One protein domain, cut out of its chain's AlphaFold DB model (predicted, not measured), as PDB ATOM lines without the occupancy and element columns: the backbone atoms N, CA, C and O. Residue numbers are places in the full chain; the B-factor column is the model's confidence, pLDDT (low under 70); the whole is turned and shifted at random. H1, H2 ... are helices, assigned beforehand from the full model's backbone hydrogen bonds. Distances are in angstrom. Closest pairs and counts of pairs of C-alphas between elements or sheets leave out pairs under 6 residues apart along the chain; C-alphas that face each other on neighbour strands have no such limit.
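Overview. This is residues 29 to 116 of the 116 residues of an uncharacterized protein of Pelagimonas varians (UniProt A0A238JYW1). What is the main picture? One long helix, H3, makes the longest axis, and four short helices, H1, H2, H4 and H5, cluster over its second half, mostly crossed. H1, H2 and H4 pack on H3 with its residues 64 to 71, 64 to 69 and 72 to 76, while H5 packs on H1 and H4. What is it made of? The printed part has 88 residues with five named helices, in the order H1, H2, H3, H4, H5, and no named strand, and its class is all helix. How large is it? It is compact, with a radius of gyration of the C-alphas of 13.4 A, and elongated in outline, spanning 44 by 25 by 20 A.

Along the chain. Where are the first two helices? H1 is residues 29 to 35, beginning at C-alpha 29 at (29.283, 78.368, 85.236), and H2 is residues 38 to 46. Where is the longest helix? H3 is residues 55 to 78 and runs 33.9 A from C-alpha 55 at (9.846, 82.797, 84.988). What follows it? H4 is residues 89 to 99, 15.7 A long. H5 is residues 105 to 114, 14.6 A long, ending at C-alpha 114 at (47.118, 70.977, 99.846).

Arrangement. How does H1 stand to the others? H1 and H2 form a helical hairpin and touch at a shallow tilt of 22 degrees, opposite ways, the closest C-alphas being those of Ala 32 and Val 41, 6.6 A apart. H1 touches H3 at a steep tilt of 59 degrees, the same way, with the C-alphas of Val 29 and Thr 68 closest at 6.1 A. H1 and H4 are apart. How does H2 stand to H3 and H4? H2 touches H3 at a steep tilt of 63 degrees, opposite ways, with the C-alphas of Leu 45 and Lys 65 closest at 5.4 A. It touches H4 with the C-alphas of Cys 38 and Cys 97 closest at 5.9 A. Where is H5? It touches H4 only just about perpendicular, at 72 degrees, with the C-alphas of Glu 96 and Leu 108 closest at 7.1 A, and H3 and H5 are near each other. What do the backbones show? Every O i to N i+4 pair is within hydrogen-bond range in H2, H3 and H5, and 6 of 7 in H4. In H1 it is 1 of 3, beside 3 of 4 O i to N i+3 pairs.

Size, cuts and confidence. How far does it reach? The two C-alphas farthest apart are those of Asp 54 and Leu 116, 43.9 A. Are there cuts or long links? The printed part has no cut, and no link is long. Where is confidence low? Residue 51 is under 70, against a mean pLDDT of the printed part of 93.2.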
ATOM      1  N   VAL A  29      29.177  78.378  83.772       82.56
ATOM      2  CA  VAL A  29      29.283  78.368  85.236       82.56
ATOM      3  C   VAL A  29      30.478  77.551  85.733       82.56
ATOM      4  O   VAL A  29      31.148  77.961  86.676       82.56
ATOM      5  N   GLN A  30      30.776  76.410  85.109       84.06
ATOM      6  CA  GLN A  30      31.955  75.629  85.486       84.06
ATOM      7  C   GLN A  30      33.234  76.324  85.030       84.06
ATOM      8  O   GLN A  30      34.180  76.405  85.806       84.06
ATOM      9  N   LYS A  31      33.247  76.914  83.828       89.69
ATOM     10  CA  LYS A  31      34.391  77.701  83.339       89.69
ATOM     11  C   LYS A  31      34.747  78.845  84.292       89.69
ATOM     12  O   LYS A  31      35.930  79.080  84.527       89.69
ATOM     13  N   ALA A  32      33.749  79.488  84.904       91.62
ATOM     14  CA  ALA A  32      33.966  80.566  85.867       91.62
ATOM     15  C   ALA A  32      34.836  80.153  87.070       91.62
ATOM     16  O   ALA A  32      35.580  80.986  87.578       91.62
ATOM     17  N   TYR A  33      34.828  78.879  87.488       93.69
ATOM     18  CA  TYR A  33      35.728  78.408  88.548       93.69
ATOM     19  C   TYR A  33      37.209  78.512  88.173       93.69
ATOM     20  O   TYR A  33      38.037  78.691  89.065       93.69
ATOM     21  N   PHE A  34      37.539  78.400  86.886       93.75
ATOM     22  CA  PHE A  34      38.914  78.319  86.387       93.75
ATOM     23  C   PHE A  34      39.431  79.628  85.799       93.75
ATOM     24  O   PHE A  34      40.640  79.818  85.741       93.75
ATOM     25  N   SER A  35      38.544  80.493  85.304       93.81
ATOM     26  CA  SER A  35      38.947  81.677  84.536       93.81
ATOM     27  C   SER A  35      38.470  83.003  85.115       93.81
ATOM     28  O   SER A  35      39.075  84.031  84.818       93.81
ATOM     29  N   ALA A  36      37.413  83.011  85.931       94.81
ATOM     30  CA  ALA A  36      36.902  84.236  86.532       94.81
ATOM     31  C   ALA A  36      37.489  84.445  87.939       94.81
ATOM     32  O   ALA A  36      37.737  83.469  88.655       94.81
ATOM     33  N   PRO A  37      37.657  85.707  88.381       97.81
ATOM     34  CA  PRO A  37      37.902  86.009  89.786       97.81
ATOM     35  C   PRO A  37      36.841  85.351  90.684       97.81
ATOM     36  O   PRO A  37      35.650  85.349  90.355       97.81
ATOM     37  N   CYS A  38      37.254  84.809  91.829       97.69
ATOM     38  CA  CYS A  38      36.422  83.989  92.714       97.69
ATOM     39  C   CYS A  38      35.159  84.720  93.180       97.69
ATOM     40  O   CYS A  38      34.136  84.086  93.450       97.69
ATOM     41  N   ILE A  39      35.202  86.058  93.210       97.25
ATOM     42  CA  ILE A  39      34.061  86.896  93.571       97.25
ATOM     43  C   ILE A  39      32.849  86.657  92.660       97.25
ATOM     44  O   ILE A  39      31.724  86.760  93.130       97.25
ATOM     45  N   HIS A  40      33.042  86.261  91.396       95.56
ATOM     46  CA  HIS A  40      31.934  85.949  90.487       95.56
ATOM     47  C   HIS A  40      31.211  84.654  90.867       95.56
ATOM     48  O   HIS A  40      29.979  84.592  90.851       95.56
ATOM     49  N   VAL A  41      31.965  83.619  91.244       96.06
ATOM     50  CA  VAL A  41      31.401  82.348  91.721       96.06
ATOM     51  C   VAL A  41      30.679  82.563  93.049       96.06
ATOM     52  O   VAL A  41      29.541  82.121  93.205       96.06
ATOM     53  N   VAL A  42      31.301  83.295  93.981       97.44
ATOM     54  CA  VAL A  42      30.679  83.647  95.266       97.44
ATOM     55  C   VAL A  42      29.401  84.456  95.044       97.44
ATOM     56  O   VAL A  42      28.360  84.087  95.576       97.44
ATOM     57  N   ALA A  43      29.430  85.483  94.191       95.50
ATOM     58  CA  ALA A  43      28.251  86.288  93.876       95.50
ATOM     59  C   ALA A  43      27.116  85.455  93.260       95.50
ATOM     60  O   ALA A  43      25.956  85.676  93.584       95.50
ATOM     61  N   THR A  44      27.432  84.463  92.423       94.25
ATOM     62  CA  THR A  44      26.421  83.559  91.845       94.25
ATOM     63  C   THR A  44      25.755  82.694  92.921       94.25
ATOM     64  O   THR A  44      24.541  82.486  92.898       94.25
ATOM     65  N   LEU A  45      26.530  82.209  93.895       95.06
ATOM     66  CA  LEU A  45      26.021  81.433  95.034       95.06
ATOM     67  C   LEU A  45      25.270  82.300  96.055       95.06
ATOM     68  O   LEU A  45      24.353  81.814  96.723       95.06
ATOM     69  N   ASP A  46      25.621  83.578  96.150       95.00
ATOM     70  CA  ASP A  46      25.025  84.536  97.082       95.00
ATOM     71  C   ASP A  46      23.830  85.278  96.474       95.00
ATOM     72  O   ASP A  46      23.056  85.885  97.212       95.00
ATOM     73  N   ALA A  47      23.637  85.177  95.154       89.88
ATOM     74  CA  ALA A  47      22.543  85.820  94.444       89.88
ATOM     75  C   ALA A  47      21.199  85.472  95.111       89.88
ATOM     76  O   ALA A  47      20.913  84.280  95.329       89.88
ATOM     77  N   PRO A  48      20.386  86.482  95.470       86.06
ATOM     78  CA  PRO A  48      19.073  86.238  96.033       86.06
ATOM     79  C   PRO A  48      18.194  85.549  94.990       86.06
ATOM     80  O   PRO A  48      18.311  85.797  93.789       86.06
ATOM     81  N   SER A  49      17.295  84.690  95.454       78.75
ATOM     82  CA  SER A  49      16.200  84.227  94.609       78.75
ATOM     83  C   SER A  49      15.239  85.399  94.426       78.75
ATOM     84  O   SER A  49      14.632  85.845  95.399       78.75
ATOM     85  N   ASP A  50      15.120  85.920  93.208       76.44
ATOM     86  CA  ASP A  50      14.125  86.944  92.900       76.44
ATOM     87  C   ASP A  50      12.816  86.277  92.470       76.44
ATOM     88  O   ASP A  50      12.641  85.871  91.323       76.44
ATOM     89  N   TYR A  51      11.898  86.137  93.426       68.19
ATOM     90  CA  TYR A  51      10.577  85.550  93.200       68.19
ATOM     91  C   TYR A  51       9.601  86.503  92.485       68.19
ATOM     92  O   TYR A  51       8.490  86.084  92.165       68.19
ATOM     93  N   GLY A  52       9.987  87.767  92.263       74.19
ATOM     94  CA  GLY A  52       9.213  88.753  91.503       74.19
ATOM     95  C   GLY A  52       9.624  88.868  90.033       74.19
ATOM     96  O   GLY A  52       8.937  89.543  89.267       74.19
ATOM     97  N   ALA A  53      10.723  88.221  89.635       81.38
ATOM     98  CA  ALA A  53      11.175  88.172  88.252       81.38
ATOM     99  C   ALA A  53      10.244  87.319  87.372       81.38
ATOM    100  O   ALA A  53       9.516  86.448  87.853       81.38
ATOM    101  N   ASP A  54      10.296  87.541  86.057       91.06
ATOM    102  CA  ASP A  54       9.661  86.634  85.106       91.06
ATOM    103  C   ASP A  54      10.255  85.213  85.224       91.06
ATOM    104  O   ASP A  54      11.387  85.015  85.683       91.06
ATOM    105  N   LEU A  55       9.480  84.204  84.812       88.62
ATOM    106  CA  LEU A  55       9.846  82.797  84.988       88.62
ATOM    107  C   LEU A  55      11.183  82.442  84.320       88.62
ATOM    108  O   LEU A  55      11.925  81.622  84.860       88.62
ATOM    109  N   GLU A  56      11.503  83.038  83.170       89.12
ATOM    110  CA  GLU A  56      12.754  82.769  82.458       89.12
ATOM    111  C   GLU A  56      13.949  83.285  83.264       89.12
ATOM    112  O   GLU A  56      14.899  82.537  83.526       89.12
ATOM    113  N   THR A  57      13.875  84.531  83.732       87.25
ATOM    114  CA  THR A  57      14.915  85.137  84.570       87.25
ATOM    115  C   THR A  57      15.098  84.368  85.879       87.25
ATOM    116  O   THR A  57      16.231  84.012  86.222       87.25
ATOM    117  N   ALA A  58      14.003  84.047  86.575       87.88
ATOM    118  CA  ALA A  58      14.049  83.274  87.816       87.88
ATOM    119  C   ALA A  58      14.677  81.886  87.597       87.88
ATOM    120  O   ALA A  58      15.555  81.462  88.356       87.88
ATOM    121  N   THR A  59      14.291  81.202  86.515       86.94
ATOM    122  CA  THR A  59      14.823  79.879  86.158       86.94
ATOM    123  C   THR A  59      16.311  79.950  85.839       86.94
ATOM    124  O   THR A  59      17.079  79.125  86.329       86.94
ATOM    125  N   ARG A  60      16.759  80.949  85.071       86.94
ATOM    126  CA  ARG A  60      18.180  81.128  84.738       86.94
ATOM    127  C   ARG A  60      19.036  81.346  85.986       86.94
ATOM    128  O   ARG A  60      20.082  80.711  86.120       86.94
ATOM    129  N   VAL A  61      18.592  82.198  86.914       87.88
ATOM    130  CA  VAL A  61      19.309  82.453  88.178       87.88
ATOM    131  C   VAL A  61      19.403  81.179  89.016       87.88
ATOM    132  O   VAL A  61      20.497  80.808  89.447       87.88
ATOM    133  N   LEU A  62      18.281  80.479  89.207       89.00
ATOM    134  CA  LEU A  62      18.248  79.237  89.981       89.00
ATOM    135  C   LEU A  62      19.118  78.151  89.345       89.00
ATOM    136  O   LEU A  62      19.915  77.533  90.048       89.00
ATOM    137  N   THR A  63      19.036  77.954  88.029       88.38
ATOM    138  CA  THR A  63      19.853  76.971  87.305       88.38
ATOM    139  C   THR A  63      21.341  77.263  87.463       88.38
ATOM    140  O   THR A  63      22.101  76.375  87.857       88.38
ATOM    141  N   ASN A  64      21.770  78.511  87.254       89.69
ATOM    142  CA  ASN A  64      23.179  78.877  87.405       89.69
ATOM    143  C   ASN A  64      23.665  78.679  88.842       89.69
ATOM    144  O   ASN A  64      24.735  78.102  89.058       89.69
ATOM    145  N   LYS A  65      22.861  79.071  89.834       91.56
ATOM    146  CA  LYS A  65      23.166  78.851  91.251       91.56
ATOM    147  C   LYS A  65      23.273  77.364  91.592       91.56
ATOM    148  O   LYS A  65      24.232  76.967  92.250       91.56
ATOM    149  N   MET A  66      22.354  76.534  91.097       91.44
ATOM    150  CA  MET A  66      22.345  75.087  91.339       91.44
ATOM    151  C   MET A  66      23.530  74.373  90.685       91.44
ATOM    152  O   MET A  66      24.148  73.528  91.328       91.44
ATOM    153  N   ILE A  67      23.905  74.736  89.454       91.75
ATOM    154  CA  ILE A  67      25.101  74.187  88.795       91.75
ATOM    155  C   ILE A  67      26.366  74.615  89.550       91.75
ATOM    156  O   ILE A  67      27.244  73.787  89.803       91.75
ATOM    157  N   THR A  68      26.444  75.888  89.957       93.94
ATOM    158  CA  THR A  68      27.581  76.416  90.729       93.94
ATOM    159  C   THR A  68      27.724  75.668  92.050       93.94
ATOM    160  O   THR A  68      28.825  75.246  92.407       93.94
ATOM    161  N   TRP A  69      26.611  75.478  92.758       94.81
ATOM    162  CA  TRP A  69      26.560  74.789  94.043       94.81
ATOM    163  C   TRP A  69      26.895  73.304  93.905       94.81
ATOM    164  O   TRP A  69      27.715  72.787  94.661       94.81
ATOM    165  N   GLY A  70      26.329  72.638  92.896       93.56
ATOM    166  CA  GLY A  70      26.606  71.236  92.596       93.56
ATOM    167  C   GLY A  70      28.083  70.976  92.303       93.56
ATOM    168  O   GLY A  70      28.631  69.992  92.793       93.56
ATOM    169  N   HIS A  71      28.758  71.879  91.583       93.38
ATOM    170  CA  HIS A  71      30.201  71.768  91.351       93.38
ATOM    171  C   HIS A  71      31.003  71.861  92.659       93.38
ATOM    172  O   HIS A  71      31.873  71.028  92.906       93.38
ATOM    173  N   LEU A  72      30.676  72.828  93.524       95.00
ATOM    174  CA  LEU A  72      31.352  73.011  94.810       95.00
ATOM    175  C   LEU A  72      31.166  71.803  95.741       95.00
ATOM    176  O   LEU A  72      32.131  71.331  96.338       95.00
ATOM    177  N   LEU A  73      29.939  71.277  95.829       94.75
ATOM    178  CA  LEU A  73      29.643  70.067  96.599       94.75
ATOM    179  C   LEU A  73      30.328  68.825  96.027       94.75
ATOM    180  O   LEU A  73      30.801  67.986  96.791       94.75
ATOM    181  N   GLY A  74      30.395  68.701  94.699       93.62
ATOM    182  CA  GLY A  74      31.122  67.618  94.040       93.62
ATOM    183  C   GLY A  74      32.612  67.649  94.376       93.62
ATOM    184  O   GLY A  74      33.178  66.619  94.736       93.62
ATOM    185  N   PHE A  75      33.223  68.836  94.342       94.31
ATOM    186  CA  PHE A  75      34.622  69.018  94.728       94.31
ATOM    187  C   PHE A  75      34.861  68.637  96.194       94.31
ATOM    188  O   PHE A  75      35.831  67.952  96.505       94.31
ATOM    189  N   GLU A  76      33.951  69.033  97.085       96.00
ATOM    190  CA  GLU A  76      34.020  68.683  98.501       96.00
ATOM    191  C   GLU A  76      33.847  67.183  98.758       96.00
ATOM    192  O   GLU A  76      34.578  66.592  99.545       96.00
ATOM    193  N   SER A  77      32.922  66.548  98.044       96.44
ATOM    194  CA  SER A  77      32.681  65.108  98.161       96.44
ATOM    195  C   SER A  77      33.885  64.290  97.673       96.44
ATOM    196  O   SER A  77      34.160  63.221  98.211       96.44
ATOM    197  N   ALA A  78      34.615  64.798  96.673       96.50
ATOM    198  CA  ALA A  78      35.838  64.185  96.159       96.50
ATOM    199  C   ALA A  78      37.051  64.362  97.092       96.50
ATOM    200  O   ALA A  78      38.006  63.596  96.988       96.50
ATOM    201  N   HIS A  79      37.011  65.334  98.009       96.44
ATOM    202  CA  HIS A  79      38.106  65.636  98.930       96.44
ATOM    203  C   HIS A  79      37.568  65.793 100.364       96.44
ATOM    204  O   HIS A  79      37.322  66.909 100.835       96.44
ATOM    205  N   PRO A  80      37.357  64.683 101.090       94.38
ATOM    206  CA  PRO A  80      36.886  64.738 102.467       94.38
ATOM    207  C   PRO A  80      37.809  65.592 103.348       94.38
ATOM    208  O   PRO A  80      39.027  65.469 103.283       94.38
ATOM    209  N   GLY A  81      37.226  66.459 104.178       94.19
ATOM    210  CA  GLY A  81      37.974  67.320 105.101       94.19
ATOM    211  C   GLY A  81      38.338  68.708 104.562       94.19
ATOM    212  O   GLY A  81      38.729  69.564 105.351       94.19
ATOM    213  N   ILE A  82      38.121  69.015 103.272       96.44
ATOM    214  CA  ILE A  82      38.531  70.322 102.701       96.44
ATOM    215  C   ILE A  82      37.815  71.537 103.287       96.44
ATOM    216  O   ILE A  82      38.169  72.674 102.982       96.44
ATOM    217  N   ARG A  83      36.792  71.344 104.118       95.50
ATOM    218  CA  ARG A  83      36.182  72.449 104.860       95.50
ATOM    219  C   ARG A  83      37.126  73.008 105.931       95.50
ATOM    220  O   ARG A  83      37.001  74.186 106.262       95.50
ATOM    221  N   GLY A  84      38.073  72.206 106.432       93.62
ATOM    222  CA  GLY A  84      38.857  72.538 107.622       93.62
ATOM    223  C   GLY A  84      37.935  72.867 108.800       93.62
ATOM    224  O   GLY A  84      36.929  72.196 109.009       93.62
ATOM    225  N   GLU A  85      38.219  73.969 109.491       95.38
ATOM    226  CA  GLU A  85      37.425  74.463 110.630       95.38
ATOM    227  C   GLU A  85      36.118  75.177 110.231       95.38
ATOM    228  O   GLU A  85      35.368  75.659 111.083       95.38
ATOM    229  N   HIS A  86      35.824  75.309 108.935       96.88
ATOM    230  CA  HIS A  86      34.614  75.990 108.480       96.88
ATOM    231  C   HIS A  86      33.409  75.043 108.447       96.88
ATOM    232  O   HIS A  86      33.499  73.903 108.009       96.88
ATOM    233  N   GLU A  87      32.227  75.556 108.806       96.00
ATOM    234  CA  GLU A  87      30.975  74.777 108.792       96.00
ATOM    235  C   GLU A  87      30.644  74.189 107.406       96.00
ATOM    236  O   GLU A  87      30.156  73.064 107.290       96.00
ATOM    237  N   THR A  88      30.925  74.940 106.335       96.12
ATOM    238  CA  THR A  88      30.701  74.510 104.949       96.12
ATOM    239  C   THR A  88      31.864  74.923 104.056       96.12
ATOM    240  O   THR A  88      32.535  75.929 104.314       96.12
ATOM    241  N   ILE A  89      32.057  74.202 102.948       97.38
ATOM    242  CA  ILE A  89      33.069  74.563 101.947       97.38
ATOM    243  C   ILE A  89      32.838  75.962 101.364       97.38
ATOM    244  O   ILE A  89      33.787  76.697 101.110       97.38
ATOM    245  N   LEU A  90      31.578  76.385 101.228       97.62
ATOM    246  CA  LEU A  90      31.247  77.727 100.758       97.62
ATOM    247  C   LEU A  90      31.655  78.805 101.758       97.62
ATOM    248  O   LEU A  90      32.122  79.862 101.343       97.62
ATOM    249  N   LYS A  91      31.546  78.557 103.070       98.12
ATOM    250  CA  LYS A  91      32.067  79.502 104.068       98.12
ATOM    251  C   LYS A  91      33.588  79.637 103.978       98.12
ATOM    252  O   LYS A  91      34.070  80.768 104.015       98.12
ATOM    253  N   ARG A  92      34.327  78.533 103.793       98.12
ATOM    254  CA  ARG A  92      35.785  78.585 103.559       98.12
ATOM    255  C   ARG A  92      36.112  79.355 102.279       98.12
ATOM    256  O   ARG A  92      36.907  80.289 102.315       98.12
ATOM    257  N   LEU A  93      35.444  79.026 101.170       98.25
ATOM    258  CA  LEU A  93      35.643  79.698  99.885       98.25
ATOM    259  C   LEU A  93      35.366  81.204  99.978       98.25
ATOM    260  O   LEU A  93      36.179  81.987  99.500       98.25
ATOM    261  N   ARG A  94      34.272  81.626 100.626       98.50
ATOM    262  CA  ARG A  94      33.972  83.050 100.864       98.50
ATOM    263  C   ARG A  94      35.081  83.733 101.667       98.50
ATOM    264  O   ARG A  94      35.530  84.808 101.277       98.50
ATOM    265  N   ALA A  95      35.531  83.115 102.760       98.12
ATOM    266  CA  ALA A  95      36.561  83.679 103.631       98.12
ATOM    267  C   ALA A  95      37.903  83.863 102.904       98.12
ATOM    268  O   ALA A  95      38.530  84.914 103.017       98.12
ATOM    269  N   GLU A  96      38.325  82.870 102.127       98.19
ATOM    270  CA  GLU A  96      39.589  82.917 101.386       98.19
ATOM    271  C   GLU A  96      39.492  83.802 100.137       98.19
ATOM    272  O   GLU A  96      40.418  84.556  99.838       98.19
ATOM    273  N   CYS A  97      38.340  83.811  99.460       98.44
ATOM    274  CA  CYS A  97      38.086  84.724  98.349       98.44
ATOM    275  C   CYS A  97      38.100  86.189  98.803       98.44
ATOM    276  O   CYS A  97      38.655  87.036  98.111       98.44
ATOM    277  N   ALA A  98      37.583  86.501  99.996       98.44
ATOM    278  CA  ALA A  98      37.649  87.855 100.546       98.44
ATOM    279  C   ALA A  98      39.096  88.346 100.767       98.44
ATOM    280  O   ALA A  98      39.360  89.541 100.655       98.44
ATOM    281  N   LYS A  99      40.040  87.437 101.048       98.31
ATOM    282  CA  LYS A  99      41.470  87.761 101.213       98.31
ATOM    283  C   LYS A  99      42.199  87.923  99.876       98.31
ATOM    284  O   LYS A  99      43.192  88.643  99.810       98.31
ATOM    285  N   ALA A 100      41.740  87.241  98.828       97.69
ATOM    286  CA  ALA A 100      42.374  87.228  97.511       97.69
ATOM    287  C   ALA A 100      41.328  87.248  96.373       97.69
ATOM    288  O   ALA A 100      41.236  86.281  95.613       97.69
ATOM    289  N   PRO A 101      40.547  88.336  96.222       97.62
ATOM    290  CA  PRO A 101      39.369  88.373  95.345       97.62
ATOM    291  C   PRO A 101      39.682  88.191  93.854       97.62
ATOM    292  O   PRO A 101      38.804  87.823  93.079       97.62
ATOM    293  N   GLN A 102      40.929  88.442  93.452       96.88
ATOM    294  CA  GLN A 102      41.434  88.285  92.089       96.88
ATOM    295  C   GLN A 102      41.788  86.837  91.722       96.88
ATOM    296  O   GLN A 102      41.979  86.544  90.544       96.88
ATOM    297  N   LYS A 103      41.933  85.947  92.710       97.06
ATOM    298  CA  LYS A 103      42.214  84.528  92.467       97.06
ATOM    299  C   LYS A 103      40.971  83.829  91.956       97.06
ATOM    300  O   LYS A 103      39.865  84.208  92.314       97.06
ATOM    301  N   THR A 104      41.144  82.800  91.145       98.00
ATOM    302  CA  THR A 104      40.031  81.961  90.691       98.00
ATOM    303  C   THR A 104      39.567  81.040  91.820       98.00
ATOM    304  O   THR A 104      40.341  80.695  92.719       98.00
ATOM    305  N   SER A 105      38.304  80.609  91.796       97.62
ATOM    306  CA  SER A 105      37.798  79.676  92.812       97.62
ATOM    307  C   SER A 105      38.557  78.350  92.797       97.62
ATOM    308  O   SER A 105      38.799  77.785  93.857       97.62
ATOM    309  N   MET A 106      38.988  77.873  91.626       96.75
ATOM    310  CA  MET A 106      39.750  76.631  91.513       96.75
ATOM    311  C   MET A 106      41.161  76.750  92.106       96.75
ATOM    312  O   MET A 106      41.616  75.828  92.778       96.75
ATOM    313  N   GLU A 107      41.847  77.886  91.936       97.81
ATOM    314  CA  GLU A 107      43.131  78.127  92.619       97.81
ATOM    315  C   GLU A 107      42.989  78.081  94.148       97.81
ATOM    316  O   GLU A 107      43.885  77.591  94.837       97.81
ATOM    317  N   LEU A 108      41.884  78.601  94.689       98.19
ATOM    318  CA  LEU A 108      41.612  78.550  96.126       98.19
ATOM    319  C   LEU A 108      41.278  77.124  96.578       98.19
ATOM    320  O   LEU A 108      41.888  76.630  97.521       98.19
ATOM    321  N   LEU A 109      40.375  76.437  95.874       97.25
ATOM    322  CA  LEU A 109      39.974  75.064  96.195       97.25
ATOM    323  C   LEU A 109      41.152  74.081  96.152       97.25
ATOM    324  O   LEU A 109      41.301  73.274  97.064       97.25
ATOM    325  N   ASN A 110      42.036  74.189  95.156       96.50
ATOM    326  CA  ASN A 110      43.234  73.349  95.073       96.50
ATOM    327  C   ASN A 110      44.198  73.582  96.241       96.50
ATOM    328  O   ASN A 110      44.824  72.639  96.717       96.50
ATOM    329  N   ARG A 111      44.295  74.818  96.740       96.94
ATOM    330  CA  ARG A 111      45.075  75.112  97.947       96.94
ATOM    331  C   ARG A 111      44.469  74.443  99.173       96.94
ATOM    332  O   ARG A 111      45.199  73.876  99.967       96.94
ATOM    333  N   PHE A 112      43.140  74.422  99.289       97.19
ATOM    334  CA  PHE A 112      42.479  73.768 100.423       97.19
ATOM    335  C   PHE A 112      42.791  72.277 100.501       97.19
ATOM    336  O   PHE A 112      42.865  71.748 101.603       97.19
ATOM    337  N   VAL A 113      42.966  71.626  99.347       95.88
ATOM    338  CA  VAL A 113      43.386  70.221  99.248       95.88
ATOM    339  C   VAL A 113      44.840  70.036  99.687       95.88
ATOM    340  O   VAL A 113      45.163  69.023 100.288       95.88
ATOM    341  N   GLN A 114      45.717  71.002  99.403       94.69
ATOM    342  CA  GLN A 114      47.118  70.977  99.846       94.69
ATOM    343  C   GLN A 114      47.272  71.232 101.351       94.69
ATOM    344  O   GLN A 114      48.288  70.852 101.922       94.69
ATOM    345  N   ASP A 115      46.275  71.871 101.968       91.00
ATOM    346  CA  ASP A 115      46.219  72.140 103.406       91.00
ATOM    347  C   ASP A 115      45.637  70.961 104.226       91.00
ATOM    348  O   ASP A 115      45.465  71.112 105.438       91.00
ATOM    349  N   LEU A 116      45.262  69.844 103.583       87.06
ATOM    350  CA  LEU A 116      44.791  68.615 104.246       87.06
ATOM    351  C   LEU A 116      45.948  67.852 104.900       87.06
ATOM    352  O   LEU A 116      45.731  67.353 106.028       87.06
TER     353      LEU A 116